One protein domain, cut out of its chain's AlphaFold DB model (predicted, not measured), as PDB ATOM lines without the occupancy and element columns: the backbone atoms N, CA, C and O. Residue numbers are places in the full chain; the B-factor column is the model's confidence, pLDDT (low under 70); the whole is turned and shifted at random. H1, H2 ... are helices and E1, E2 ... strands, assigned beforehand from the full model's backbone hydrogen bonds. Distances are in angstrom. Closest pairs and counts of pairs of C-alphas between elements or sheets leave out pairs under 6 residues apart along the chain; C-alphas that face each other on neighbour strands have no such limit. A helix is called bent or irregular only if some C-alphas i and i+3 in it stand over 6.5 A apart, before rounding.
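AT A GLANCE: This is residues 2 to 210 of the 967 residues of the protein "S1 motif domain-containing protein" of Bacillus sp. FJAT-27225 (UniProt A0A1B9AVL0). Look for two parts end to end: a group of mostly aligned helices, with H2 through its middle and H1, H4 and H6 side by side with it, and beyond them a small, strongly twisted sheet of four strands with no helix on it. The bent H5 packs on H6, H3 lies beside H4, and residues 106 to 112 stick out far from the sheet. The printed part has 209 residues, with seven named helices and then five named strands; the sheet's order is E3, E2, E1, E4, all antiparallel, and the class is mixed. The whole is compact, with a radius of gyration of the C-alphas of 18.4 A, and only just elongated, spanning 61 by 41 by 30 A.

HOW THE PARTS SIT: Begin at H1, residues 3 to 16, a helical hairpin with H2, residues 21 to 46, at a shallow tilt of 16 degrees; residues 23 to 31 of H2 alone touch H1, and the closest C-alphas, Tyr 15 and Phe 24, are 5.7 A apart. H2 is the hub, touching four helices. Its residues 36 to 44 alone touch H4, residues 68 to 78, the same way at a shallow tilt of 20 degrees, closest at C-alphas Leu 43 and Phe 78, 5.8 A. H3, residues 53 to 65, is close to H4 but not clearly touching: C-alphas Phe 59 and Tyr 74, the closest, are 7.0 A apart. H5, residues 88 to 105, was assigned by its hydrogen bonds as one helix but is bent, C-alphas 95 and 98 being 6.9 A apart; its arms are H5a, residues 88 to 95, and H5b, residues 98 to 105. H6, residues 113 to 133, touches both arms, and its residues 120 to 127 alone touch H2, closest at C-alphas Leu 28 and Met 123, 6.6 A. H7, residues 135 to 138, only just touches H2, with 3 pairs of C-alphas within 8 A. E1, residues 142 to 150, E2, residues 153 to 159, and E3, residues 165 to 170, form a meander, each the antiparallel neighbour of the one before; E4, residues 185 to 188, beside E1, completes a Greek key, its first strand neighbouring its fourth. Within hydrogen-bond range are N 145 and O 157, 2.9 A, N 156 and O 168, 2.9 A, and N 144 and O 186, 2.8 A. E5, residues 203 to 205, pairs with no named strand. Every O i to N i+4 pair is within range in H1, H2, H4, H5a and H6, but 7 of 9 in H3 and 3 of 4 in H5b; H7 is too short for one.

IN THESE COORDINATES: Find C-alpha 3 at (29.653, 16.954, 6.932), where H1 begins; H2 runs 37.6 A, H6 30.2 A and E1 22.2 A, bending by 64 degrees at residue 147. E5 ends at C-alpha 205, (39.768, 11.226, 8.484).

THE WHOLE: The farthest C-alphas, Thr 112 and Gln 151, are 61.1 A apart. The printed part has no cut; the links E3 to E4 and E4 to E5 are long. Model pLDDT is under 70 at residues 17 to 20, 102 to 113 and 177 to 178.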
ATOM      1  N   ASP A   2      29.289  21.512   8.914       87.69
ATOM      2  CA  ASP A   2      30.126  20.566   8.160       87.69
ATOM      3  C   ASP A   2      29.479  19.174   7.990       87.69
ATOM      4  O   ASP A   2      28.408  18.886   8.541       87.69
ATOM      5  N   PHE A   3      30.163  18.287   7.256       89.19
ATOM      6  CA  PHE A   3      29.653  16.954   6.932       89.19
ATOM      7  C   PHE A   3      29.476  16.045   8.161       89.19
ATOM      8  O   PHE A   3      28.578  15.197   8.178       89.19
ATOM      9  N   ILE A   4      30.284  16.217   9.216       90.88
ATOM     10  CA  ILE A   4      30.196  15.426  10.451       90.88
ATOM     11  C   ILE A   4      28.931  15.818  11.223       90.88
ATOM     12  O   ILE A   4      28.154  14.951  11.640       90.88
ATOM     13  N   ILE A   5      28.664  17.120  11.354       90.88
ATOM     14  CA  ILE A   5      27.417  17.631  11.936       90.88
ATOM     15  C   ILE A   5      26.205  17.158  11.138       90.88
ATOM     16  O   ILE A   5      25.218  16.705  11.730       90.88
ATOM     17  N   ASN A   6      26.282  17.194   9.808       88.69
ATOM     18  CA  ASN A   6      25.224  16.689   8.937       88.69
ATOM     19  C   ASN A   6      24.960  15.190   9.172       88.69
ATOM     20  O   ASN A   6      23.800  14.790   9.343       88.69
ATOM     21  N   LYS A   7      26.011  14.369   9.311       87.75
ATOM     22  CA  LYS A   7      25.898  12.946   9.689       87.75
ATOM     23  C   LYS A   7      25.204  12.766  11.045       87.75
ATOM     24  O   LYS A   7      24.246  11.988  11.138       87.75
ATOM     25  N   PHE A   8      25.600  13.507  12.084       89.94
ATOM     26  CA  PHE A   8      24.931  13.445  13.391       89.94
ATOM     27  C   PHE A   8      23.457  13.858  13.313       89.94
ATOM     28  O   PHE A   8      22.587  13.142  13.813       89.94
ATOM     29  N   ASN A   9      23.149  14.970  12.645       89.31
ATOM     30  CA  ASN A   9      21.785  15.483  12.514       89.31
ATOM     31  C   ASN A   9      20.867  14.503  11.768       89.31
ATOM     32  O   ASN A   9      19.717  14.301  12.173       89.31
ATOM     33  N   ASN A  10      21.373  13.829  10.734       86.62
ATOM     34  CA  ASN A  10      20.633  12.791  10.020       86.62
ATOM     35  C   ASN A  10      20.340  11.572  10.912       86.62
ATOM     36  O   ASN A  10      19.206  11.077  10.922       86.62
ATOM     37  N   ARG A  11      21.299  11.125  11.739       85.38
ATOM     38  CA  ARG A  11      21.046  10.063  12.733       85.38
ATOM     39  C   ARG A  11      20.020  10.493  13.776       85.38
ATOM     40  O   ARG A  11      19.098   9.733  14.055       85.38
ATOM     41  N   ILE A  12      20.140  11.700  14.324       87.31
ATOM     42  CA  ILE A  12      19.199  12.242  15.317       87.31
ATOM     43  C   ILE A  12      17.778  12.224  14.745       87.31
ATOM     44  O   ILE A  12      16.874  11.696  15.390       87.31
ATOM     45  N   LYS A  13      17.577  12.692  13.503       85.94
ATOM     46  CA  LYS A  13      16.276  12.621  12.808       85.94
ATOM     47  C   LYS A  13      15.756  11.181  12.680       85.94
ATOM     48  O   LYS A  13      14.566  10.947  12.886       85.94
ATOM     49  N   ARG A  14      16.629  10.217  12.361       82.50
ATOM     50  CA  ARG A  14      16.274   8.793  12.203       82.50
ATOM     51  C   ARG A  14      15.894   8.128  13.528       82.50
ATOM     52  O   ARG A  14      14.898   7.413  13.572       82.50
ATOM     53  N   TYR A  15      16.675   8.340  14.586       79.69
ATOM     54  CA  TYR A  15      16.500   7.655  15.873       79.69
ATOM     55  C   TYR A  15      15.472   8.326  16.786       79.69
ATOM     56  O   TYR A  15      14.818   7.620  17.547       79.69
ATOM     57  N   ARG A  16      15.211   9.632  16.624       75.88
ATOM     58  CA  ARG A  16      14.085  10.315  17.289       75.88
ATOM     59  C   ARG A  16      12.731   9.671  16.962       75.88
ATOM     60  O   ARG A  16      11.818   9.739  17.769       75.88
ATOM     61  N   ARG A  17      12.605   9.037  15.789       65.25
ATOM     62  CA  ARG A  17      11.376   8.370  15.315       65.25
ATOM     63  C   ARG A  17      11.231   6.908  15.761       65.25
ATOM     64  O   ARG A  17      10.178   6.333  15.533       65.25
ATOM     65  N   LYS A  18      12.280   6.287  16.317       63.50
ATOM     66  CA  LYS A  18      12.338   4.834  16.589       63.50
ATOM     67  C   LYS A  18      12.162   4.454  18.069       63.50
ATOM     68  O   LYS A  18      12.390   3.296  18.396       63.50
ATOM     69  N   GLU A  19      11.859   5.410  18.951       59.81
ATOM     70  CA  GLU A  19      11.723   5.224  20.416       59.81
ATOM     71  C   GLU A  19      12.932   4.570  21.129       59.81
ATOM     72  O   GLU A  19      12.872   4.244  22.310       59.81
ATOM     73  N   ASN A  20      14.086   4.434  20.462       64.75
ATOM     74  CA  ASN A  20      15.308   3.908  21.072       64.75
ATOM     75  C   ASN A  20      16.078   5.038  21.780       64.75
ATOM     76  O   ASN A  20      16.992   5.652  21.219       64.75
ATOM     77  N   THR A  21      15.652   5.336  23.008       70.12
ATOM     78  CA  THR A  21      16.117   6.469  23.825       70.12
ATOM     79  C   THR A  21      17.614   6.425  24.142       70.12
ATOM     80  O   THR A  21      18.260   7.473  24.142       70.12
ATOM     81  N   VAL A  22      18.195   5.237  24.329       72.38
ATOM     82  CA  VAL A  22      19.618   5.062  24.680       72.38
ATOM     83  C   VAL A  22      20.539   5.412  23.508       72.38
ATOM     84  O   VAL A  22      21.469   6.207  23.659       72.38
ATOM     85  N   ILE A  23      20.264   4.878  22.312       76.62
ATOM     86  CA  ILE A  23      21.059   5.195  21.113       76.62
ATOM     87  C   ILE A  23      20.926   6.683  20.774       76.62
ATOM     88  O   ILE A  23      21.912   7.340  20.443       76.62
ATOM     89  N   PHE A  24      19.718   7.235  20.902       82.31
ATOM     90  CA  PHE A  24      19.464   8.655  20.680       82.31
ATOM     91  C   PHE A  24      20.314   9.555  21.596       82.31
ATOM     92  O   PHE A  24      20.945  10.496  21.112       82.31
ATOM     93  N   GLN A  25      20.403   9.231  22.889       78.56
ATOM     94  CA  GLN A  25      21.241   9.958  23.855       78.56
ATOM     95  C   GLN A  25      22.728   9.875  23.523       78.56
ATOM     96  O   GLN A  25      23.427  10.888  23.570       78.56
ATOM     97  N   SER A  26      23.206   8.683  23.159       80.38
ATOM     98  CA  SER A  26      24.598   8.481  22.753       80.38
ATOM     99  C   SER A  26      24.962   9.376  21.562       80.38
ATOM    100  O   SER A  26      25.983  10.061  21.591       80.38
ATOM    101  N   ILE A  27      24.079   9.476  20.562       85.19
ATOM    102  CA  ILE A  27      24.293  10.335  19.388       85.19
ATOM    103  C   ILE A  27      24.307  11.825  19.772       85.19
ATOM    104  O   ILE A  27      25.164  12.566  19.290       85.19
ATOM    105  N   LEU A  28      23.389  12.279  20.638       87.06
ATOM    106  CA  LEU A  28      23.389  13.668  21.122       87.06
ATOM    107  C   LEU A  28      24.694  14.009  21.848       87.06
ATOM    108  O   LEU A  28      25.254  15.081  21.628       87.06
ATOM    109  N   ARG A  29      25.199  13.078  22.664       82.88
ATOM    110  CA  ARG A  29      26.477  13.222  23.360       82.88
ATOM    111  C   ARG A  29      27.654  13.288  22.391       82.88
ATOM    112  O   ARG A  29      28.427  14.232  22.487       82.88
ATOM    113  N   GLN A  30      27.753  12.359  21.441       85.44
ATOM    114  CA  GLN A  30      28.822  12.364  20.434       85.44
ATOM    115  C   GLN A  30      28.840  13.667  19.621       85.44
ATOM    116  O   GLN A  30      29.909  14.213  19.363       85.44
ATOM    117  N   ARG A  31      27.663  14.216  19.277       90.69
ATOM    118  CA  ARG A  31      27.561  15.514  18.591       90.69
ATOM    119  C   ARG A  31      28.118  16.659  19.441       90.69
ATOM    120  O   ARG A  31      28.807  17.524  18.916       90.69
ATOM    121  N   THR A  32      27.836  16.676  20.742       88.94
ATOM    122  CA  THR A  32      28.395  17.678  21.662       88.94
ATOM    123  C   THR A  32      29.897  17.492  21.878       88.94
ATOM    124  O   THR A  32      30.628  18.479  21.855       88.94
ATOM    125  N   ASP A  33      30.364  16.251  22.037       87.19
ATOM    126  CA  ASP A  33      31.789  15.934  22.170       87.19
ATOM    127  C   ASP A  33      32.555  16.396  20.916       87.19
ATOM    128  O   ASP A  33      33.618  17.004  21.037       87.19
ATOM    129  N   TYR A  34      31.971  16.235  19.721       91.81
ATOM    130  CA  TYR A  34      32.512  16.790  18.480       91.81
ATOM    131  C   TYR A  34      32.635  18.321  18.512       91.81
ATOM    132  O   TYR A  34      33.703  18.836  18.193       91.81
ATOM    133  N   LEU A  35      31.602  19.059  18.949       92.69
ATOM    134  CA  LEU A  35      31.670  20.528  19.024       92.69
ATOM    135  C   LEU A  35      32.814  21.008  19.928       92.69
ATOM    136  O   LEU A  35      33.522  21.956  19.580       92.69
ATOM    137  N   PHE A  36      33.009  20.367  21.084       91.25
ATOM    138  CA  PHE A  36      34.110  20.719  21.982       91.25
ATOM    139  C   PHE A  36      35.465  20.324  21.416       91.25
ATOM    140  O   PHE A  36      36.402  21.112  21.502       91.25
ATOM    141  N   THR A  37      35.558  19.145  20.811       91.44
ATOM    142  CA  THR A  37      36.797  18.650  20.211       91.44
ATOM    143  C   THR A  37      37.239  19.543  19.054       91.44
ATOM    144  O   THR A  37      38.393  19.961  19.023       91.44
ATOM    145  N   LEU A  38      36.311  19.936  18.173       94.12
ATOM    146  CA  LEU A  38      36.562  20.891  17.092       94.12
ATOM    147  C   LEU A  38      37.002  22.255  17.634       94.12
ATOM    148  O   LEU A  38      37.973  22.825  17.146       94.12
ATOM    149  N   SER A  39      36.313  22.765  18.660       94.38
ATOM    150  CA  SER A  39      36.644  24.058  19.274       94.38
ATOM    151  C   SER A  39      38.046  24.053  19.893       94.38
ATOM    152  O   SER A  39      38.800  25.000  19.692       94.38
ATOM    153  N   ILE A  40      38.416  22.989  20.617       93.00
ATOM    154  CA  ILE A  40      39.759  22.848  21.194       93.00
ATOM    155  C   ILE A  40      40.809  22.720  20.091       93.00
ATOM    156  O   ILE A  40      41.802  23.435  20.143       93.00
ATOM    157  N   ALA A  41      40.590  21.856  19.095       93.56
ATOM    158  CA  ALA A  41      41.532  21.654  17.997       93.56
ATOM    159  C   ALA A  41      41.795  22.961  17.231       93.56
ATOM    160  O   ALA A  41      42.944  23.326  16.996       93.56
ATOM    161  N   TYR A  42      40.728  23.710  16.932       94.06
ATOM    162  CA  TYR A  42      40.813  25.027  16.308       94.06
ATOM    163  C   TYR A  42      41.614  26.022  17.153       94.06
ATOM    164  O   TYR A  42      42.520  26.668  16.632       94.06
ATOM    165  N   LEU A  43      41.291  26.156  18.446       94.12
ATOM    166  CA  LEU A  43      41.971  27.108  19.329       94.12
ATOM    167  C   LEU A  43      43.444  26.748  19.531       94.12
ATOM    168  O   LEU A  43      44.284  27.642  19.487       94.12
ATOM    169  N   LEU A  44      43.755  25.461  19.712       91.38
ATOM    170  CA  LEU A  44      45.126  24.969  19.843       91.38
ATOM    171  C   LEU A  44      45.955  25.303  18.609       91.38
ATOM    172  O   LEU A  44      47.033  25.867  18.749       91.38
ATOM    173  N   GLU A  45      45.454  25.003  17.411       90.81
ATOM    174  CA  GLU A  45      46.206  25.265  16.184       90.81
ATOM    175  C   GLU A  45      46.326  26.766  15.902       90.81
ATOM    176  O   GLU A  45      47.395  27.253  15.529       90.81
ATOM    177  N   LYS A  46      45.244  27.524  16.108       89.88
ATOM    178  CA  LYS A  46      45.232  28.970  15.869       89.88
ATOM    179  C   LYS A  46      46.180  29.713  16.807       89.88
ATOM    180  O   LYS A  46      46.926  30.579  16.355       89.88
ATOM    181  N   ASN A  47      46.157  29.360  18.089       91.56
ATOM    182  CA  ASN A  47      46.921  30.030  19.138       91.56
ATOM    183  C   ASN A  47      48.213  29.273  19.483       91.56
ATOM    184  O   ASN A  47      48.817  29.539  20.518       91.56
ATOM    185  N   LYS A  48      48.680  28.353  18.624       87.38
ATOM    186  CA  LYS A  48      49.837  27.477  18.894       87.38
ATOM    187  C   LYS A  48      51.132  28.209  19.248       87.38
ATOM    188  O   LYS A  48      51.978  27.654  19.933       87.38
ATOM    189  N   ASN A  49      51.289  29.440  18.760       87.75
ATOM    190  CA  ASN A  49      52.461  30.275  19.030       87.75
ATOM    191  C   ASN A  49      52.319  31.106  20.321       87.75
ATOM    192  O   ASN A  49      53.298  31.690  20.773       87.75
ATOM    193  N   GLU A  50      51.108  31.202  20.875       91.56
ATOM    194  CA  GLU A  50      50.782  31.996  22.068       91.56
ATOM    195  C   GLU A  50      50.530  31.121  23.306       91.56
ATOM    196  O   GLU A  50      50.722  31.583  24.428       91.56
ATOM    197  N   ILE A  51      50.116  29.866  23.113       89.00
ATOM    198  CA  ILE A  51      49.963  28.874  24.182       89.00
ATOM    199  C   ILE A  51      51.349  28.325  24.536       89.00
ATOM    200  O   ILE A  51      52.053  27.799  23.674       89.00
ATOM    201  N   ASP A  52      51.742  28.433  25.804       85.69
ATOM    202  CA  ASP A  52      53.023  27.910  26.267       85.69
ATOM    203  C   ASP A  52      53.053  26.370  26.304       85.69
ATOM    204  O   ASP A  52      52.028  25.677  26.342       85.69
ATOM    205  N   PHE A  53      54.273  25.830  26.290       82.88
ATOM    206  CA  PHE A  53      54.515  24.390  26.255       82.88
ATOM    207  C   PHE A  53      53.931  23.654  27.469       82.88
ATOM    208  O   PHE A  53      53.441  22.533  27.312       82.88
ATOM    209  N   ASP A  54      53.940  24.264  28.658       83.38
ATOM    210  CA  ASP A  54      53.460  23.626  29.886       83.38
ATOM    211  C   ASP A  54      51.935  23.493  29.860       83.38
ATOM    212  O   ASP A  54      51.404  22.419  30.156       83.38
ATOM    213  N   SER A  55      51.217  24.540  29.444       85.44
ATOM    214  CA  SER A  55      49.762  24.504  29.264       85.44
ATOM    215  C   SER A  55      49.333  23.492  28.199       85.44
ATOM    216  O   SER A  55      48.393  22.719  28.427       85.44
ATOM    217  N   HIS A  56      50.040  23.421  27.064       84.94
ATOM    218  CA  HIS A  56      49.762  22.415  26.036       84.94
ATOM    219  C   HIS A  56      50.024  20.989  26.551       84.94
ATOM    220  O   HIS A  56      49.139  20.132  26.480       84.94
ATOM    221  N   SER A  57      51.189  20.746  27.154       82.50
ATOM    222  CA  SER A  57      51.563  19.440  27.713       82.50
ATOM    223  C   SER A  57      50.595  18.989  28.807       82.50
ATOM    224  O   SER A  57      50.205  17.822  28.859       82.50
ATOM    225  N   LYS A  58      50.129  19.918  29.648       85.94
ATOM    226  CA  LYS A  58      49.142  19.651  30.697       85.94
ATOM    227  C   LYS A  58      47.776  19.262  30.139       85.94
ATOM    228  O   LYS A  58      47.145  18.350  30.671       85.94
ATOM    229  N   PHE A  59      47.323  19.903  29.062       87.62
ATOM    230  CA  PHE A  59      46.091  19.496  28.387       87.62
ATOM    231  C   PHE A  59      46.189  18.072  27.849       87.62
ATOM    232  O   PHE A  59      45.313  17.247  28.121       87.62
ATOM    233  N   ILE A  60      47.270  17.764  27.133       86.38
ATOM    234  CA  ILE A  60      47.479  16.423  26.593       86.38
ATOM    235  C   ILE A  60      47.632  15.408  27.738       86.38
ATOM    236  O   ILE A  60      47.102  14.303  27.654       86.38
ATOM    237  N   TYR A  61      48.254  15.773  28.858       81.00
ATOM    238  CA  TYR A  61      48.342  14.919  30.044       81.00
ATOM    239  C   TYR A  61      46.955  14.593  30.627       81.00
ATOM    240  O   TYR A  61      46.604  13.419  30.821       81.00
ATOM    241  N   ASP A  62      46.132  15.625  30.836       84.81
ATOM    242  CA  ASP A  62      44.753  15.502  31.318       84.81
ATOM    243  C   ASP A  62      43.855  14.761  30.308       84.81
ATOM    244  O   ASP A  62      42.814  14.213  30.683       84.81
ATOM    245  N   SER A  63      44.273  14.669  29.038       85.19
ATOM    246  CA  SER A  63      43.556  13.963  27.971       85.19
ATOM    247  C   SER A  63      43.437  12.450  28.153       85.19
ATOM    248  O   SER A  63      42.564  11.819  27.556       85.19
ATOM    249  N   SER A  64      44.211  11.880  29.076       78.69
ATOM    250  CA  SER A  64      44.026  10.506  29.557       78.69
ATOM    251  C   SER A  64      42.721  10.309  30.353       78.69
ATOM    252  O   SER A  64      42.176   9.203  30.402       78.69
ATOM    253  N   LYS A  65      42.191  11.382  30.966       76.75
ATOM    254  CA  LYS A  65      41.000  11.388  31.839       76.75
ATOM    255  C   LYS A  65      40.127  12.639  31.629       76.75
ATOM    256  O   LYS A  65      39.569  13.183  32.587       76.75
ATOM    257  N   LEU A  66      39.969  13.093  30.382       75.75
ATOM    258  CA  LEU A  66      39.162  14.276  30.055       75.75
ATOM    259  C   LEU A  66      37.706  14.118  30.528       75.75
ATOM    260  O   LEU A  66      36.916  13.332  30.003       75.75
ATOM    261  N   SER A  67      37.322  14.926  31.514       77.62
ATOM    262  CA  SER A  67      35.916  15.128  31.883       77.62
ATOM    263  C   SER A  67      35.334  16.330  31.133       77.62
ATOM    264  O   SER A  67      36.065  17.175  30.624       77.62
ATOM    265  N   THR A  68      34.007  16.475  31.109       77.00
ATOM    266  CA  THR A  68      33.370  17.685  30.552       77.00
ATOM    267  C   THR A  68      33.875  18.961  31.225       77.00
ATOM    268  O   THR A  68      34.050  19.973  30.557       77.00
ATOM    269  N   GLY A  69      34.150  18.919  32.534       80.56
ATOM    270  CA  GLY A  69      34.742  20.055  33.240       80.56
ATOM    271  C   GLY A  69      36.126  20.425  32.697       80.56
ATOM    272  O   GLY A  69      36.414  21.609  32.545       80.56
ATOM    273  N   HIS A  70      36.939  19.427  32.334       84.19
ATOM    274  CA  HIS A  70      38.243  19.649  31.707       84.19
ATOM    275  C   HIS A  70      38.101  20.281  30.315       84.19
ATOM    276  O   HIS A  70      38.775  21.270  30.054       84.19
ATOM    277  N   TYR A  71      37.177  19.809  29.463       84.44
ATOM    278  CA  TYR A  71      36.907  20.448  28.162       84.44
ATOM    279  C   TYR A  71      36.585  21.940  28.318       84.44
ATOM    280  O   TYR A  71      37.200  22.779  27.670       84.44
ATOM    281  N   ILE A  72      35.668  22.295  29.226       88.75
ATOM    282  CA  ILE A  72      35.300  23.702  29.456       88.75
ATOM    283  C   ILE A  72      36.471  24.512  30.030       88.75
ATOM    284  O   ILE A  72      36.639  25.675  29.668       88.75
ATOM    285  N   LYS A  73      37.278  23.922  30.923       90.06
ATOM    286  CA  LYS A  73      38.491  24.555  31.461       90.06
ATOM    287  C   LYS A  73      39.465  24.902  30.332       90.06
ATOM    288  O   LYS A  73      39.832  26.066  30.218       90.06
ATOM    289  N   TYR A  74      39.817  23.933  29.487       91.00
ATOM    290  CA  TYR A  74      40.785  24.128  28.407       91.00
ATOM    291  C   TYR A  74      40.261  25.022  27.288       91.00
ATOM    292  O   TYR A  74      41.010  25.837  26.767       91.00
ATOM    293  N   LEU A  75      38.957  24.986  26.996       91.88
ATOM    294  CA  LEU A  75      38.345  25.978  26.113       91.88
ATOM    295  C   LEU A  75      38.535  27.403  26.640       91.88
ATOM    296  O   LEU A  75      38.810  28.291  25.852       91.88
ATOM    297  N   ARG A  76      38.409  27.653  27.951       90.25
ATOM    298  CA  ARG A  76      38.663  28.999  28.505       90.25
ATOM    299  C   ARG A  76      40.137  29.379  28.454       90.25
ATOM    300  O   ARG A  76      40.436  30.553  28.282       90.25
ATOM    301  N   GLU A  77      41.013  28.410  28.688       91.19
ATOM    302  CA  GLU A  77      42.462  28.610  28.728       91.19
ATOM    303  C   GLU A  77      43.015  28.928  27.334       91.19
ATOM    304  O   GLU A  77      43.807  29.852  27.188       91.19
ATOM    305  N   PHE A  78      42.533  28.230  26.302       93.88
ATOM    306  CA  PHE A  78      42.997  28.400  24.926       93.88
ATOM    307  C   PHE A  78      42.241  29.482  24.140       93.88
ATOM    308  O   PHE A  78      42.705  29.885  23.077       93.88
ATOM    309  N   ASP A  79      41.104  29.988  24.631       93.50
ATOM    310  CA  ASP A  79      40.309  31.040  23.975       93.50
ATOM    311  C   ASP A  79      40.833  32.458  24.272       93.50
ATOM    312  O   ASP A  79      40.142  33.303  24.852       93.50
ATOM    313  N   LEU A  80      42.076  32.724  23.864       92.19
ATOM    314  CA  LEU A  80      42.787  33.982  24.132       92.19
ATOM    315  C   LEU A  80      42.058  35.212  23.556       92.19
ATOM    316  O   LEU A  80      42.041  36.280  24.170       92.19
ATOM    317  N   SER A  81      41.391  35.040  22.411       91.75
ATOM    318  CA  SER A  81      40.659  36.098  21.696       91.75
ATOM    319  C   SER A  81      39.157  36.165  22.015       91.75
ATOM    320  O   SER A  81      38.459  37.016  21.465       91.75
ATOM    321  N   LYS A  82      38.645  35.322  22.928       91.69
ATOM    322  CA  LYS A  82      37.215  35.231  23.298       91.69
ATOM    323  C   LYS A  82      36.278  34.945  22.114       91.69
ATOM    324  O   LYS A  82      35.180  35.494  22.039       91.69
ATOM    325  N   GLU A  83      36.700  34.079  21.203       91.50
ATOM    326  CA  GLU A  83      35.919  33.628  20.048       91.50
ATOM    327  C   GLU A  83      34.848  32.604  20.430       91.50
ATOM    328  O   GLU A  83      33.769  32.596  19.841       91.50
ATOM    329  N   ILE A  84      35.117  31.757  21.429       92.75
ATOM    330  CA  ILE A  84      34.150  30.771  21.930       92.75
ATOM    331  C   ILE A  84      33.288  31.396  23.025       92.75
ATOM    332  O   ILE A  84      32.059  31.352  22.972       92.75
ATOM    333  N   PHE A  85      33.907  32.036  24.018       91.56
ATOM    334  CA  PHE A  85      33.216  32.708  25.123       91.56
ATOM    335  C   PHE A  85      32.767  34.136  24.755       91.56
ATOM    336  O   PHE A  85      32.868  35.061  25.566       91.56
ATOM    337  N   ILE A  86      32.228  34.291  23.542       90.94
ATOM    338  CA  ILE A  86      31.953  35.572  22.877       90.94
ATOM    339  C   ILE A  86      30.917  36.445  23.596       90.94
ATOM    340  O   ILE A  86      31.035  37.669  23.632       90.94
ATOM    341  N   ASN A  87      29.893  35.840  24.206       91.12
ATOM    342  CA  ASN A  87      28.813  36.575  24.863       91.12
ATOM    343  C   ASN A  87      28.317  35.903  26.155       91.12
ATOM    344  O   ASN A  87      28.634  34.752  26.475       91.12
ATOM    345  N   LYS A  88      27.512  36.642  26.936       90.44
ATOM    346  CA  LYS A  88      26.993  36.180  28.237       90.44
ATOM    347  C   LYS A  88      26.134  34.916  28.113       90.44
ATOM    348  O   LYS A  88      26.173  34.082  29.019       90.44
ATOM    349  N   LYS A  89      25.378  34.769  27.020       91.38
ATOM    350  CA  LYS A  89      24.506  33.616  26.763       91.38
ATOM    351  C   LYS A  89      25.351  32.350  26.593       91.38
ATOM    352  O   LYS A  89      25.209  31.440  27.403       91.38
ATOM    353  N   VAL A  90      26.316  32.352  25.667       90.69
ATOM    354  CA  VAL A  90      27.240  31.222  25.435       90.69
ATOM    355  C   VAL A  90      28.030  30.872  26.698       90.69
ATOM    356  O   VAL A  90      28.075  29.710  27.101       90.69
ATOM    357  N   LYS A  91      28.575  31.881  27.393       89.69
ATOM    358  CA  LYS A  91      29.316  31.681  28.647       89.69
ATOM    359  C   LYS A  91      28.469  30.994  29.718       89.69
ATOM    360  O   LYS A  91      28.956  30.094  30.397       89.69
ATOM    361  N   THR A  92      27.209  31.400  29.875       89.69
ATOM    362  CA  THR A  92      26.294  30.788  30.850       89.69
ATOM    363  C   THR A  92      25.987  29.338  30.473       89.69
ATOM    364  O   THR A  92      26.068  28.459  31.328       89.69
ATOM    365  N   THR A  93      25.715  29.071  29.193       88.81
ATOM    366  CA  THR A  93      25.429  27.722  28.687       88.81
ATOM    367  C   THR A  93      26.608  26.768  28.911       88.81
ATOM    368  O   THR A  93      26.433  25.711  29.516       88.81
ATOM    369  N   LEU A  94      27.826  27.161  28.516       88.88
ATOM    370  CA  LEU A  94      29.038  26.348  28.695       88.88
ATOM    371  C   LEU A  94      29.369  26.100  30.175       88.88
ATOM    372  O   LEU A  94      29.759  24.997  30.548       88.88
ATOM    373  N   ASN A  95      29.181  27.102  31.038       85.88
ATOM    374  CA  ASN A  95      29.465  26.979  32.471       85.88
ATOM    375  C   ASN A  95      28.470  26.077  33.210       85.88
ATOM    376  O   ASN A  95      28.849  25.429  34.183       85.88
ATOM    377  N   ASN A  96      27.216  26.024  32.757       84.88
ATOM    378  CA  ASN A  96      26.185  25.175  33.353       84.88
ATOM    379  C   ASN A  96      26.262  23.724  32.864       84.88
ATOM    380  O   ASN A  96      25.751  22.823  33.532       84.88
ATOM    381  N   PHE A  97      26.916  23.475  31.728       82.94
ATOM    382  CA  PHE A  97      26.961  22.158  31.105       82.94
ATOM    383  C   PHE A  97      27.550  21.038  31.993       82.94
ATOM    384  O   PHE A  97      26.923  19.977  32.076       82.94
ATOM    385  N   PRO A  98      28.662  21.234  32.738       81.19
ATOM    386  CA  PRO A  98      29.153  20.223  33.677       81.19
ATOM    387  C   PRO A  98      28.103  19.794  34.712       81.19
ATOM    388  O   PRO A  98      27.971  18.603  34.986       81.19
ATOM    389  N   ASN A  99      27.305  20.735  35.232       76.25
ATOM    390  CA  ASN A  99      26.233  20.436  36.187       76.25
ATOM    391  C   ASN A  99      25.086  19.663  35.526       76.25
ATOM    392  O   ASN A  99      24.564  18.721  36.118       76.25
ATOM    393  N   ILE A 100      24.718  20.020  34.287       71.31
ATOM    394  CA  ILE A 100      23.700  19.303  33.501       71.31
ATOM    395  C   ILE A 100      24.115  17.842  33.287       71.31
ATOM    396  O   ILE A 100      23.272  16.956  33.409       71.31
ATOM    397  N   ARG A 101      25.401  17.580  33.022       70.00
ATOM    398  CA  ARG A 101      25.945  16.222  32.874       70.00
ATOM    399  C   ARG A 101      26.008  15.473  34.212       70.00
ATOM    400  O   ARG A 101      25.532  14.342  34.301       70.00
ATOM    401  N   ASN A 102      26.600  16.084  35.239       66.38
ATOM    402  CA  ASN A 102      26.888  15.415  36.512       66.38
ATOM    403  C   ASN A 102      25.610  15.084  37.296       66.38
ATOM    404  O   ASN A 102      25.465  13.955  37.754       66.38
ATOM    405  N   ASN A 103      24.654  16.017  37.369       57.81
ATOM    406  CA  ASN A 103      23.415  15.833  38.135       57.81
ATOM    407  C   ASN A 103      22.409  14.887  37.465       57.81
ATOM    408  O   ASN A 103      21.440  14.496  38.106       57.81
ATOM    409  N   LYS A 104      22.596  14.551  36.180       58.44
ATOM    410  CA  LYS A 104      21.632  13.746  35.418       58.44
ATOM    411  C   LYS A 104      22.145  12.354  35.035       58.44
ATOM    412  O   LYS A 104      21.317  11.485  34.849       58.44
ATOM    413  N   TYR A 105      23.456  12.096  34.951       56.34
ATOM    414  CA  TYR A 105      23.958  10.803  34.433       56.34
ATOM    415  C   TYR A 105      25.189  10.226  35.164       56.34
ATOM    416  O   TYR A 105      25.555   9.077  34.934       56.34
ATOM    417  N   GLY A 106      25.861  10.987  36.037       45.78
ATOM    418  CA  GLY A 106      27.213  10.656  36.518       45.78
ATOM    419  C   GLY A 106      27.373   9.395  37.386       45.78
ATOM    420  O   GLY A 106      28.507   8.991  37.624       45.78
ATOM    421  N   HIS A 107      26.284   8.766  37.847       46.53
ATOM    422  CA  HIS A 107      26.334   7.776  38.937       46.53
ATOM    423  C   HIS A 107      25.498   6.495  38.730       46.53
ATOM    424  O   HIS A 107      25.209   5.803  39.697       46.53
ATOM    425  N   GLY A 108      25.112   6.140  37.499       44.12
ATOM    426  CA  GLY A 108      24.448   4.846  37.243       44.12
ATOM    427  C   GLY A 108      23.013   4.724  37.784       44.12
ATOM    428  O   GLY A 108      22.499   3.618  37.921       44.12
ATOM    429  N   PHE A 109      22.354   5.846  38.078       47.00
ATOM    430  CA  PHE A 109      20.941   5.866  38.455       47.00
ATOM    431  C   PHE A 109      20.038   5.616  37.237       47.00
ATOM    432  O   PHE A 109      20.243   6.194  36.168       47.00
ATOM    433  N   THR A 110      18.994   4.801  37.405       54.12
ATOM    434  CA  THR A 110      17.870   4.707  36.462       54.12
ATOM    435  C   THR A 110      17.092   6.021  36.463       54.12
ATOM    436  O   THR A 110      16.384   6.321  37.422       54.12
ATOM    437  N   MET A 111      17.243   6.808  35.400       64.06
ATOM    438  CA  MET A 111      16.509   8.060  35.211       64.06
ATOM    439  C   MET A 111      15.052   7.798  34.825       64.06
ATOM    440  O   MET A 111      14.750   6.864  34.080       64.06
ATOM    441  N   THR A 112      14.154   8.680  35.255       66.50
ATOM    442  CA  THR A 112      12.780   8.708  34.744       66.50
ATOM    443  C   THR A 112      12.731   9.263  33.315       66.50
ATOM    444  O   THR A 112      13.584  10.050  32.899       66.50
ATOM    445  N   GLU A 113      11.691   8.914  32.555       69.44
ATOM    446  CA  GLU A 113      11.475   9.413  31.186       69.44
ATOM    447  C   GLU A 113      11.443  10.955  31.109       69.44
ATOM    448  O   GLU A 113      11.968  11.562  30.175       69.44
ATOM    449  N   VAL A 114      10.916  11.612  32.148       73.25
ATOM    450  CA  VAL A 114      10.874  13.079  32.266       73.25
ATOM    451  C   VAL A 114      12.276  13.682  32.405       73.25
ATOM    452  O   VAL A 114      12.575  14.715  31.802       73.25
ATOM    453  N   GLU A 115      13.153  13.064  33.194       71.81
ATOM    454  CA  GLU A 115      14.529  13.539  33.379       71.81
ATOM    455  C   GLU A 115      15.378  13.315  32.123       71.81
ATOM    456  O   GLU A 115      16.196  14.175  31.778       71.81
ATOM    457  N   LEU A 116      15.132  12.209  31.410       73.38
ATOM    458  CA  LEU A 116      15.756  11.900  30.121       73.38
ATOM    459  C   LEU A 116      15.363  12.927  29.052       73.38
ATOM    460  O   LEU A 116      16.236  13.460  28.367       73.38
ATOM    461  N   ASN A 117      14.077  13.272  28.948       76.75
ATOM    462  CA  ASN A 117      13.613  14.298  28.011       76.75
ATOM    463  C   ASN A 117      14.223  15.668  28.330       76.75
ATOM    464  O   ASN A 117      14.808  16.295  27.451       76.75
ATOM    465  N   LYS A 118      14.249  16.070  29.609       77.81
ATOM    466  CA  LYS A 118      14.924  17.310  30.032       77.81
ATOM    467  C   LYS A 118      16.418  17.325  29.711       77.81
ATOM    468  O   LYS A 118      16.989  18.401  29.537       77.81
ATOM    469  N   PHE A 119      17.102  16.181  29.751       78.81
ATOM    470  CA  PHE A 119      18.504  16.085  29.337       78.81
ATOM    471  C   PHE A 119      18.643  16.267  27.824       78.81
ATOM    472  O   PHE A 119      19.443  17.095  27.394       78.81
ATOM    473  N   ASN A 120      17.835  15.552  27.038       82.12
ATOM    474  CA  ASN A 120      17.834  15.659  25.581       82.12
ATOM    475  C   ASN A 120      17.586  17.104  25.126       82.12
ATOM    476  O   ASN A 120      18.345  17.607  24.300       82.12
ATOM    477  N   ASP A 121      16.604  17.782  25.723       83.75
ATOM    478  CA  ASP A 121      16.303  19.190  25.444       83.75
ATOM    479  C   ASP A 121      17.508  20.082  25.773       83.75
ATOM    480  O   ASP A 121      17.941  20.868  24.939       83.75
ATOM    481  N   SER A 122      18.157  19.869  26.925       84.88
ATOM    482  CA  SER A 122      19.365  20.627  27.302       84.88
ATOM    483  C   SER A 122      20.526  20.432  26.311       84.88
ATOM    484  O   SER A 122      21.301  21.360  26.080       84.88
ATOM    485  N   MET A 123      20.681  19.232  25.740       86.50
ATOM    486  CA  MET A 123      21.715  18.928  24.737       86.50
ATOM    487  C   MET A 123      21.403  19.561  23.377       86.50
ATOM    488  O   MET A 123      22.318  19.972  22.658       86.50
ATOM    489  N   VAL A 124      20.121  19.628  23.010       87.69
ATOM    490  CA  VAL A 124      19.658  20.322  21.803       87.69
ATOM    491  C   VAL A 124      19.847  21.829  21.960       87.69
ATOM    492  O   VAL A 124      20.481  22.427  21.096       87.69
ATOM    493  N   ASP A 125      19.429  22.407  23.087       88.81
ATOM    494  CA  ASP A 125      19.613  23.828  23.401       88.81
ATOM    495  C   ASP A 125      21.095  24.220  23.388       88.81
ATOM    496  O   ASP A 125      21.475  25.240  22.813       88.81
ATOM    497  N   LEU A 126      21.961  23.394  23.991       90.06
ATOM    498  CA  LEU A 126      23.411  23.597  23.956       90.06
ATOM    499  C   LEU A 126      23.925  23.652  22.516       90.06
ATOM    500  O   LEU A 126      24.650  24.579  22.165       90.06
ATOM    501  N   TYR A 127      23.554  22.664  21.698       92.69
ATOM    502  CA  TYR A 127      23.943  22.610  20.291       92.69
ATOM    503  C   TYR A 127      23.482  23.866  19.541       92.69
ATOM    504  O   TYR A 127      24.308  24.529  18.925       92.69
ATOM    505  N   GLU A 128      22.203  24.233  19.649       92.50
ATOM    506  CA  GLU A 128      21.632  25.374  18.928       92.50
ATOM    507  C   GLU A 128      22.273  26.700  19.339       92.50
ATOM    508  O   GLU A 128      22.601  27.519  18.480       92.50
ATOM    509  N   ILE A 129      22.495  26.921  20.638       93.06
ATOM    510  CA  ILE A 129      23.160  28.134  21.127       93.06
ATOM    511  C   ILE A 129      24.584  28.214  20.573       93.06
ATOM    512  O   ILE A 129      24.981  29.265  20.077       93.06
ATOM    513  N   LEU A 130      25.345  27.120  20.631       92.44
ATOM    514  CA  LEU A 130      26.728  27.114  20.160       92.44
ATOM    515  C   LEU A 130      26.823  27.320  18.645       92.44
ATOM    516  O   LEU A 130      27.590  28.168  18.203       92.44
ATOM    517  N   THR A 131      26.021  26.619  17.842       91.88
ATOM    518  CA  THR A 131      26.098  26.731  16.375       91.88
ATOM    519  C   THR A 131      25.502  28.024  15.818       91.88
ATOM    520  O   THR A 131      25.783  28.367  14.673       91.88
ATOM    521  N   ASN A 132      24.677  28.747  16.585       92.06
ATOM    522  CA  ASN A 132      24.107  30.028  16.149       92.06
ATOM    523  C   ASN A 132      24.975  31.234  16.528       92.06
ATOM    524  O   ASN A 132      24.995  32.220  15.788       92.06
ATOM    525  N   GLU A 133      25.650  31.167  17.678       91.62
ATOM    526  CA  GLU A 133      26.337  32.310  18.292       91.62
ATOM    527  C   GLU A 133      27.866  32.252  18.133       91.62
ATOM    528  O   GLU A 133      28.513  33.289  18.237       91.62
ATOM    529  N   VAL A 134      28.453  31.066  17.916       92.31
ATOM    530  CA  VAL A 134      29.911  30.880  17.829       92.31
ATOM    531  C   VAL A 134      30.334  30.666  16.373       92.31
ATOM    532  O   VAL A 134      30.013  29.641  15.768       92.31
ATOM    533  N   ASP A 135      31.105  31.606  15.819       89.25
ATOM    534  CA  ASP A 135      31.450  31.640  14.389       89.25
ATOM    535  C   ASP A 135      32.167  30.377  13.897       89.25
ATOM    536  O   ASP A 135      31.826  29.845  12.834       89.25
ATOM    537  N   VAL A 136      33.116  29.845  14.679       89.94
ATOM    538  CA  VAL A 136      33.840  28.619  14.308       89.94
ATOM    539  C   VAL A 136      32.904  27.415  14.211       89.94
ATOM    540  O   VAL A 136      33.144  26.556  13.384       89.94
ATOM    541  N   LEU A 137      31.818  27.355  14.984       92.00
ATOM    542  CA  LEU A 137      30.867  26.235  14.961       92.00
ATOM    543  C   LEU A 137      29.717  26.453  13.968       92.00
ATOM    544  O   LEU A 137      29.070  25.499  13.536       92.00
ATOM    545  N   LYS A 138      29.459  27.711  13.601       89.38
ATOM    546  CA  LYS A 138      28.469  28.107  12.594       89.38
ATOM    547  C   LYS A 138      28.971  27.888  11.165       89.38
ATOM    548  O   LYS A 138      28.182  27.548  10.277       89.38
ATOM    549  N   SER A 139      30.270  28.098  10.955       88.38
ATOM    550  CA  SER A 139      30.921  28.074   9.645       88.38
ATOM    551  C   SER A 139      30.709  26.754   8.899       88.38
ATOM    552  O   SER A 139      30.491  25.687   9.475       88.38
ATOM    553  N   GLU A 140      30.703  26.834   7.576       91.62
ATOM    554  CA  GLU A 140      30.823  25.667   6.704       91.62
ATOM    555  C   GLU A 140      32.307  25.369   6.524       91.62
ATOM    556  O   GLU A 140      33.092  26.295   6.327       91.62
ATOM    557  N   TYR A 141      32.695  24.101   6.630       92.75
ATOM    558  CA  TYR A 141      34.079  23.688   6.438       92.75
ATOM    559  C   TYR A 141      34.174  22.609   5.385       92.75
ATOM    560  O   TYR A 141      33.402  21.649   5.389       92.75
ATOM    561  N   PHE A 142      35.191  22.761   4.549       93.88
ATOM    562  CA  PHE A 142      35.777  21.660   3.814       93.88
ATOM    563  C   PHE A 142      36.815  20.993   4.704       93.88
ATOM    564  O   PHE A 142      37.647  21.683   5.301       93.88
ATOM    565  N   TYR A 143      36.764  19.673   4.780       94.50
ATOM    566  CA  TYR A 143      37.809  18.864   5.384       94.50
ATOM    567  C   TYR A 143      38.804  18.429   4.318       94.50
ATOM    568  O   TYR A 143      38.395  18.109   3.210       94.50
ATOM    569  N   TYR A 144      40.086  18.391   4.655       94.19
ATOM    570  CA  TYR A 144      41.173  17.999   3.762       94.19
ATOM    571  C   TYR A 144      42.022  16.939   4.444       94.19
ATOM    572  O   TYR A 144      42.383  17.102   5.612       94.19
ATOM    573  N   TYR A 145      42.356  15.878   3.722       95.56
ATOM    574  CA  TYR A 145      43.328  14.881   4.146       95.56
ATOM    575  C   TYR A 145      44.538  14.935   3.219       95.56
ATOM    576  O   TYR A 145      44.390  14.919   1.999       95.56
ATOM    577  N   VAL A 146      45.728  15.038   3.806       94.75
ATOM    578  CA  VAL A 146      46.988  15.130   3.060       94.75
ATOM    579  C   VAL A 146      47.586  13.732   2.947       94.75
ATOM    580  O   VAL A 146      48.078  13.197   3.938       94.75
ATOM    581  N   GLU A 147      47.562  13.131   1.764       94.62
ATOM    582  CA  GLU A 147      48.062  11.767   1.537       94.62
ATOM    583  C   GLU A 147      49.554  11.737   1.226       94.62
ATOM    584  O   GLU A 147      50.270  10.825   1.640       94.62
ATOM    585  N   GLY A 148      50.027  12.740   0.493       93.62
ATOM    586  CA  GLY A 148      51.391  12.770   0.006       93.62
ATOM    587  C   GLY A 148      51.827  14.147  -0.463       93.62
ATOM    588  O   GLY A 148      51.087  15.134  -0.417       93.62
ATOM    589  N   LYS A 149      53.084  14.192  -0.891       92.88
ATOM    590  CA  LYS A 149      53.726  15.356  -1.486       92.88
ATOM    591  C   LYS A 149      54.548  14.867  -2.669       92.88
ATOM    592  O   LYS A 149      55.418  14.017  -2.482       92.88
ATOM    593  N   ASP A 150      54.269  15.390  -3.856       91.50
ATOM    594  CA  ASP A 150      55.106  15.191  -5.036       91.50
ATOM    595  C   ASP A 150      55.804  16.511  -5.365       91.50
ATOM    596  O   ASP A 150      55.157  17.527  -5.614       91.50
ATOM    597  N   GLN A 151      57.134  16.517  -5.303       87.50
ATOM    598  CA  GLN A 151      57.955  17.728  -5.406       87.50
ATOM    599  C   GLN A 151      57.487  18.831  -4.428       87.50
ATOM    600  O   GLN A 151      57.688  18.711  -3.218       87.50
ATOM    601  N   ASP A 152      56.856  19.886  -4.949       88.44
ATOM    602  CA  ASP A 152      56.311  21.027  -4.209       88.44
ATOM    603  C   ASP A 152      54.771  21.035  -4.185       88.44
ATOM    604  O   ASP A 152      54.167  22.040  -3.829       88.44
ATOM    605  N   GLU A 153      54.091  19.955  -4.559       91.75
ATOM    606  CA  GLU A 153      52.630  19.871  -4.551       91.75
ATOM    607  C   GLU A 153      52.155  18.845  -3.519       91.75
ATOM    608  O   GLU A 153      52.511  17.669  -3.565       91.75
ATOM    609  N   TYR A 154      51.352  19.301  -2.557       94.12
ATOM    610  CA  TYR A 154      50.627  18.423  -1.644       94.12
ATOM    611  C   TYR A 154      49.393  17.884  -2.347       94.12
ATOM    612  O   TYR A 154      48.720  18.644  -3.042       94.12
ATOM    613  N   TYR A 155      49.068  16.616  -2.121       94.62
ATOM    614  CA  TYR A 155      47.869  15.997  -2.673       94.62
ATOM    615  C   TYR A 155      47.166  15.096  -1.654       94.62
ATOM    616  O   TYR A 155      47.746  14.667  -0.650       94.62
ATOM    617  N   GLY A 156      45.896  14.831  -1.926       95.19
ATOM    618  CA  GLY A 156      45.029  13.933  -1.184       95.19
ATOM    619  C   GLY A 156      43.584  14.170  -1.597       95.19
ATOM    620  O   GLY A 156      43.290  14.314  -2.785       95.19
ATOM    621  N   TYR A 157      42.684  14.279  -0.627       94.94
ATOM    622  CA  TYR A 157      41.262  14.473  -0.901       94.94
ATOM    623  C   TYR A 157      40.623  15.514   0.009       94.94
ATOM    624  O   TYR A 157      41.117  15.824   1.100       94.94
ATOM    625  N   ARG A 158      39.488  16.051  -0.442       93.62
ATOM    626  CA  ARG A 158      38.644  16.955   0.335       93.62
ATOM    627  C   ARG A 158      37.212  16.441   0.441       93.62
ATOM    628  O   ARG A 158      36.697  15.821  -0.482       93.62
ATOM    629  N   ILE A 159      36.566  16.766   1.557       94.12
ATOM    630  CA  ILE A 159      35.151  16.494   1.812       94.12
ATOM    631  C   ILE A 159      34.440  17.820   2.078       94.12
ATOM    632  O   ILE A 159      34.777  18.538   3.027       94.12
ATOM    633  N   GLY A 160      33.467  18.155   1.237       92.25
ATOM    634  CA  GLY A 160      32.642  19.349   1.370       92.25
ATOM    635  C   GLY A 160      31.625  19.269   2.513       92.25
ATOM    636  O   GLY A 160      31.368  18.189   3.046       92.25
ATOM    637  N   PRO A 161      30.995  20.398   2.886       89.38
ATOM    638  CA  PRO A 161      29.986  20.459   3.949       89.38
ATOM    639  C   PRO A 161      28.838  19.450   3.801       89.38
ATOM    640  O   PRO A 161      28.362  18.896   4.793       89.38
ATOM    641  N   ASP A 162      28.425  19.168   2.566       87.25
ATOM    642  CA  ASP A 162      27.340  18.231   2.257       87.25
ATOM    643  C   ASP A 162      27.815  16.775   2.094       87.25
ATOM    644  O   ASP A 162      27.004  15.874   1.881       87.25
ATOM    645  N   GLY A 163      29.117  16.525   2.269       86.56
ATOM    646  CA  GLY A 163      29.742  15.215   2.092       86.56
ATOM    647  C   GLY A 163      30.238  14.938   0.671       86.56
ATOM    648  O   GLY A 163      30.568  13.796   0.378       86.56
ATOM    649  N   GLU A 164      30.281  15.951  -0.201       90.31
ATOM    650  CA  GLU A 164      30.873  15.846  -1.543       90.31
ATOM    651  C   GLU A 164      32.364  15.520  -1.443       90.31
ATOM    652  O   GLU A 164      33.086  16.189  -0.706       90.31
ATOM    653  N   PHE A 165      32.811  14.499  -2.169       92.38
ATOM    654  CA  PHE A 165      34.193  14.036  -2.164       92.38
ATOM    655  C   PHE A 165      34.888  14.435  -3.467       92.38
ATOM    656  O   PHE A 165      34.387  14.112  -4.543       92.38
ATOM    657  N   ASP A 166      36.045  15.088  -3.361       93.12
ATOM    658  CA  ASP A 166      36.890  15.425  -4.509       93.12
ATOM    659  C   ASP A 166      38.364  15.129  -4.215       93.12
ATOM    660  O   ASP A 166      38.837  15.306  -3.087       93.12
ATOM    661  N   GLU A 167      39.121  14.803  -5.262       93.56
ATOM    662  CA  GLU A 167      40.580  14.909  -5.229       93.56
ATOM    663  C   GLU A 167      40.996  16.361  -4.955       93.56
ATOM    664  O   GLU A 167      40.370  17.327  -5.407       93.56
ATOM    665  N   TRP A 168      42.069  16.525  -4.188       93.06
ATOM    666  CA  TRP A 168      42.577  17.832  -3.810       93.06
ATOM    667  C   TRP A 168      44.095  17.878  -3.921       93.06
ATOM    668  O   TRP A 168      44.794  16.973  -3.468       93.06
ATOM    669  N   SER A 169      44.606  18.981  -4.464       92.31
ATOM    670  CA  SER A 169      46.026  19.296  -4.453       92.31
ATOM    671  C   SER A 169      46.266  20.791  -4.229       92.31
ATOM    672  O   SER A 169      45.403  21.633  -4.504       92.31
ATOM    673  N   VAL A 170      47.429  21.137  -3.670       90.94
ATOM    674  CA  VAL A 170      47.840  22.530  -3.458       90.94
ATOM    675  C   VAL A 170      49.362  22.683  -3.442       90.94
ATOM    676  O   VAL A 170      50.094  21.885  -2.859       90.94
ATOM    677  N   THR A 171      49.857  23.779  -4.015       87.94
ATOM    678  CA  THR A 171      51.265  24.198  -3.894       87.94
ATOM    679  C   THR A 171      51.447  25.145  -2.690       87.94
ATOM    680  O   THR A 171      50.604  26.027  -2.512       87.94
ATOM    681  N   PRO A 172      52.562  25.093  -1.925       83.38
ATOM    682  CA  PRO A 172      52.885  26.003  -0.818       83.38
ATOM    683  C   PRO A 172      52.664  27.482  -1.086       83.38
ATOM    684  O   PRO A 172      52.144  28.196  -0.237       83.38
ATOM    685  N   LYS A 173      52.985  27.948  -2.295       82.25
ATOM    686  CA  LYS A 173      52.791  29.352  -2.688       82.25
ATOM    687  C   LYS A 173      51.324  29.809  -2.694       82.25
ATOM    688  O   LYS A 173      51.075  31.008  -2.769       82.25
ATOM    689  N   TYR A 174      50.369  28.877  -2.682       80.50
ATOM    690  CA  TYR A 174      48.938  29.160  -2.765       80.50
ATOM    691  C   TYR A 174      48.203  29.035  -1.433       80.50
ATOM    692  O   TYR A 174      47.022  29.380  -1.399       80.50
ATOM    693  N   PHE A 175      48.863  28.590  -0.358       82.69
ATOM    694  CA  PHE A 175      48.246  28.496   0.962       82.69
ATOM    695  C   PHE A 175      48.941  29.358   2.011       82.69
ATOM    696  O   PHE A 175      50.122  29.681   1.915       82.69
ATOM    697  N   PHE A 176      48.173  29.748   3.026       70.44
ATOM    698  CA  PHE A 176      48.633  30.602   4.115       70.44
ATOM    699  C   PHE A 176      48.848  29.767   5.377       70.44
ATOM    700  O   PHE A 176      47.904  29.155   5.872       70.44
ATOM    701  N   GLY A 177      50.066  29.773   5.920       68.94
ATOM    702  CA  GLY A 177      50.389  29.093   7.175       68.94
ATOM    703  C   GLY A 177      51.714  28.337   7.138       68.94
ATOM    704  O   GLY A 177      52.538  28.533   6.248       68.94
ATOM    705  N   SER A 178      51.922  27.492   8.148       67.06
ATOM    706  CA  SER A 178      53.040  26.546   8.219       67.06
ATOM    707  C   SER A 178      52.866  25.390   7.227       67.06
ATOM    708  O   SER A 178      51.762  25.147   6.746       67.06
ATOM    709  N   GLU A 179      53.947  24.657   6.958       84.38
ATOM    710  CA  GLU A 179      53.941  23.463   6.106       84.38
ATOM    711  C   GLU A 179      52.856  22.448   6.525       84.38
ATOM    712  O   GLU A 179      52.624  22.222   7.719       84.38
ATOM    713  N   LEU A 180      52.179  21.850   5.538       90.62
ATOM    714  CA  LEU A 180      51.193  20.798   5.769       90.62
ATOM    715  C   LEU A 180      51.909  19.485   6.102       90.62
ATOM    716  O   LEU A 180      52.857  19.092   5.427       90.62
ATOM    717  N   LYS A 181      51.445  18.796   7.142       91.38
ATOM    718  CA  LYS A 181      51.969  17.493   7.548       91.38
ATOM    719  C   LYS A 181      51.232  16.395   6.784       91.38
ATOM    720  O   LYS A 181      50.008  16.440   6.668       91.38
ATOM    721  N   LEU A 182      51.970  15.396   6.309       92.75
ATOM    722  CA  LEU A 182      51.391  14.203   5.685       92.75
ATOM    723  C   LEU A 182      50.546  13.419   6.692       92.75
ATOM    724  O   LEU A 182      50.812  13.463   7.894       92.75
ATOM    725  N   TYR A 183      49.533  12.710   6.202       93.38
ATOM    726  CA  TYR A 183      48.609  11.880   6.981       93.38
ATOM    727  C   TYR A 183      47.888  12.648   8.094       93.38
ATOM    728  O   TYR A 183      47.630  12.132   9.180       93.38
ATOM    729  N   ASN A 184      47.589  13.922   7.849       94.19
ATOM    730  CA  ASN A 184      46.885  14.782   8.789       94.19
ATOM    731  C   ASN A 184      45.628  15.373   8.156       94.19
ATOM    732  O   ASN A 184      45.550  15.594   6.946       94.19
ATOM    733  N   THR A 185      44.651  15.655   9.013       95.50
ATOM    734  CA  THR A 185      43.382  16.269   8.635       95.50
ATOM    735  C   THR A 185      43.369  17.753   8.971       95.50
ATOM    736  O   THR A 185      43.739  18.167  10.076       95.50
ATOM    737  N   TYR A 186      42.871  18.536   8.020       94.75
ATOM    738  CA  TYR A 186      42.725  19.983   8.091       94.75
ATOM    739  C   TYR A 186      41.290  20.402   7.773       94.75
ATOM    740  O   TYR A 186      40.563  19.682   7.094       94.75
ATOM    741  N   ILE A 187      40.897  21.593   8.220       93.94
ATOM    742  CA  ILE A 187      39.661  22.267   7.812       93.94
ATOM    743  C   ILE A 187      39.974  23.611   7.147       93.94
ATOM    744  O   ILE A 187      40.927  24.288   7.533       93.94
ATOM    745  N   SER A 188      39.157  24.022   6.176       92.06
ATOM    746  CA  SER A 188      39.190  25.370   5.586       92.06
ATOM    747  C   SER A 188      37.770  25.880   5.371       92.06
ATOM    748  O   SER A 188      36.911  25.161   4.856       92.06
ATOM    749  N   ALA A 189      37.519  27.134   5.750       90.25
ATOM    750  CA  ALA A 189      36.236  27.784   5.498       90.25
ATOM    751  C   ALA A 189      36.166  28.291   4.042       90.25
ATOM    752  O   ALA A 189      37.167  28.814   3.546       90.25
ATOM    753  N   PRO A 190      34.998  28.244   3.371       85.75
ATOM    754  CA  PRO A 190      34.814  28.807   2.032       85.75
ATOM    755  C   PRO A 190      35.155  30.301   1.958       85.75
ATOM    756  O   PRO A 190      35.637  30.788   0.941       85.75
ATOM    757  N   SER A 191      34.932  31.037   3.053       84.69
ATOM    758  CA  SER A 191      35.233  32.471   3.169       84.69
ATOM    759  C   SER A 191      36.730  32.786   3.258       84.69
ATOM    760  O   SER A 191      37.120  33.943   3.108       84.69
ATOM    761  N   LYS A 192      37.570  31.776   3.512       84.00
ATOM    762  CA  LYS A 192      39.031  31.875   3.596       84.00
ATOM    763  C   LYS A 192      39.658  30.695   2.843       84.00
ATOM    764  O   LYS A 192      40.178  29.779   3.483       84.00
ATOM    765  N   PRO A 193      39.571  30.670   1.501       80.69
ATOM    766  CA  PRO A 193      40.149  29.585   0.720       80.69
ATOM    767  C   PRO A 193      41.664  29.518   0.943       80.69
ATOM    768  O   PRO A 193      42.325  30.546   1.100       80.69
ATOM    769  N   ASN A 194      42.200  28.299   0.958       84.88
ATOM    770  CA  ASN A 194      43.617  27.992   1.182       84.88
ATOM    771  C   ASN A 194      44.172  28.434   2.553       84.88
ATOM    772  O   ASN A 194      45.384  28.600   2.714       84.88
ATOM    773  N   PHE A 195      43.300  28.625   3.546       89.12
ATOM    774  CA  PHE A 195      43.687  28.787   4.945       89.12
ATOM    775  C   PHE A 195      43.357  27.501   5.707       89.12
ATOM    776  O   PHE A 195      42.217  27.283   6.123       89.12
ATOM    777  N   TYR A 196      44.361  26.643   5.864       91.69
ATOM    778  CA  TYR A 196      44.201  25.312   6.443       91.69
ATOM    779  C   TYR A 196      44.472  25.325   7.944       91.69
ATOM    780  O   TYR A 196      45.559  25.689   8.387       91.69
ATOM    781  N   ILE A 197      43.492  24.875   8.724       92.12
ATOM    782  CA  ILE A 197      43.619  24.702  10.172       92.12
ATOM    783  C   ILE A 197      43.700  23.214  10.455       92.12
ATOM    784  O   ILE A 197      42.774  22.465  10.144       92.12
ATOM    785  N   LYS A 198      44.813  22.779  11.033       93.69
ATOM    786  CA  LYS A 198      45.004  21.397  11.447       93.69
ATOM    787  C   LYS A 198      44.005  21.036  12.547       93.69
ATOM    788  O   LYS A 198      43.899  21.745  13.542       93.69
ATOM    789  N   VAL A 199      43.293  19.925  12.375       94.62
ATOM    790  CA  VAL A 199      42.373  19.388  13.396       94.62
ATOM    791  C   VAL A 199      42.777  18.005  13.902       94.62
ATOM    792  O   VAL A 199      42.301  17.573  14.951       94.62
ATOM    793  N   SER A 200      43.698  17.324  13.217       94.25
ATOM    794  CA  SER A 200      44.394  16.158  13.769       94.25
ATOM    795  C   SER A 200      45.330  16.562  14.923       94.25
ATOM    796  O   SER A 200      45.946  17.626  14.841       94.25
ATOM    797  N   PRO A 201      45.454  15.748  15.988       93.31
ATOM    798  CA  PRO A 201      44.945  14.384  16.127       93.31
ATOM    799  C   PRO A 201      43.505  14.316  16.660       93.31
ATOM    800  O   PRO A 201      42.958  13.232  16.812       93.31
ATOM    801  N   PHE A 202      42.869  15.443  16.970       92.75
ATOM    802  CA  PHE A 202      41.572  15.472  17.653       92.75
ATOM    803  C   PHE A 202      40.400  15.037  16.768       92.75
ATOM    804  O   PHE A 202      39.479  14.356  17.226       92.75
ATOM    805  N   ILE A 203      40.456  15.410  15.492       94.00
ATOM    806  CA  ILE A 203      39.560  14.955  14.433       94.00
ATOM    807  C   ILE A 203      40.439  14.461  13.286       94.00
ATOM    808  O   ILE A 203      41.320  15.181  12.807       94.00
ATOM    809  N   HIS A 204      40.221  13.221  12.861       94.38
ATOM    810  CA  HIS A 204      41.030  12.587  11.827       94.38
ATOM    811  C   HIS A 204      40.154  11.842  10.825       94.38
ATOM    812  O   HIS A 204      39.231  11.136  11.220       94.38
ATOM    813  N   LEU A 205      40.424  11.998   9.534       92.38
ATOM    814  CA  LEU A 205      39.768  11.226   8.484       92.38
ATOM    815  C   LEU A 205      40.537   9.928   8.272       92.38
ATOM    816  O   LEU A 205      41.730   9.961   8.004       92.38
ATOM    817  N   GLN A 206      39.841   8.804   8.416       86.56
ATOM    818  CA  GLN A 206      40.389   7.492   8.086       86.56
ATOM    819  C   GLN A 206      40.234   7.203   6.588       86.56
ATOM    820  O   GLN A 206      41.128   6.629   5.977       86.56
ATOM    821  N   ASP A 207      39.086   7.582   6.028       85.00
ATOM    822  CA  ASP A 207      38.727   7.423   4.622       85.00
ATOM    823  C   ASP A 207      37.630   8.446   4.255       85.00
ATOM    824  O   ASP A 207      37.334   9.367   5.027       85.00
ATOM    825  N   GLU A 208      37.043   8.307   3.065       80.69
ATOM    826  CA  GLU A 208      36.006   9.193   2.517       80.69
ATOM    827  C   GLU A 208      34.714   9.203   3.362       80.69
ATOM    828  O   GLU A 208      33.979  10.193   3.413       80.69
ATOM    829  N   GLU A 209      34.426   8.109   4.072       79.25
ATOM    830  CA  GLU A 209      33.186   7.928   4.829       79.25
ATOM    831  C   GLU A 209      33.391   8.002   6.348       79.25
ATOM    832  O   GLU A 209      32.448   8.328   7.089       79.25
ATOM    833  N   THR A 210      34.609   7.759   6.822       84.94
ATOM    834  CA  THR A 210      34.913   7.519   8.229       84.94
ATOM    835  C   THR A 210      35.757   8.641   8.813       84.94
ATOM    836  O   THR A 210      36.927   8.831   8.484       84.94
TER     837      THR A 210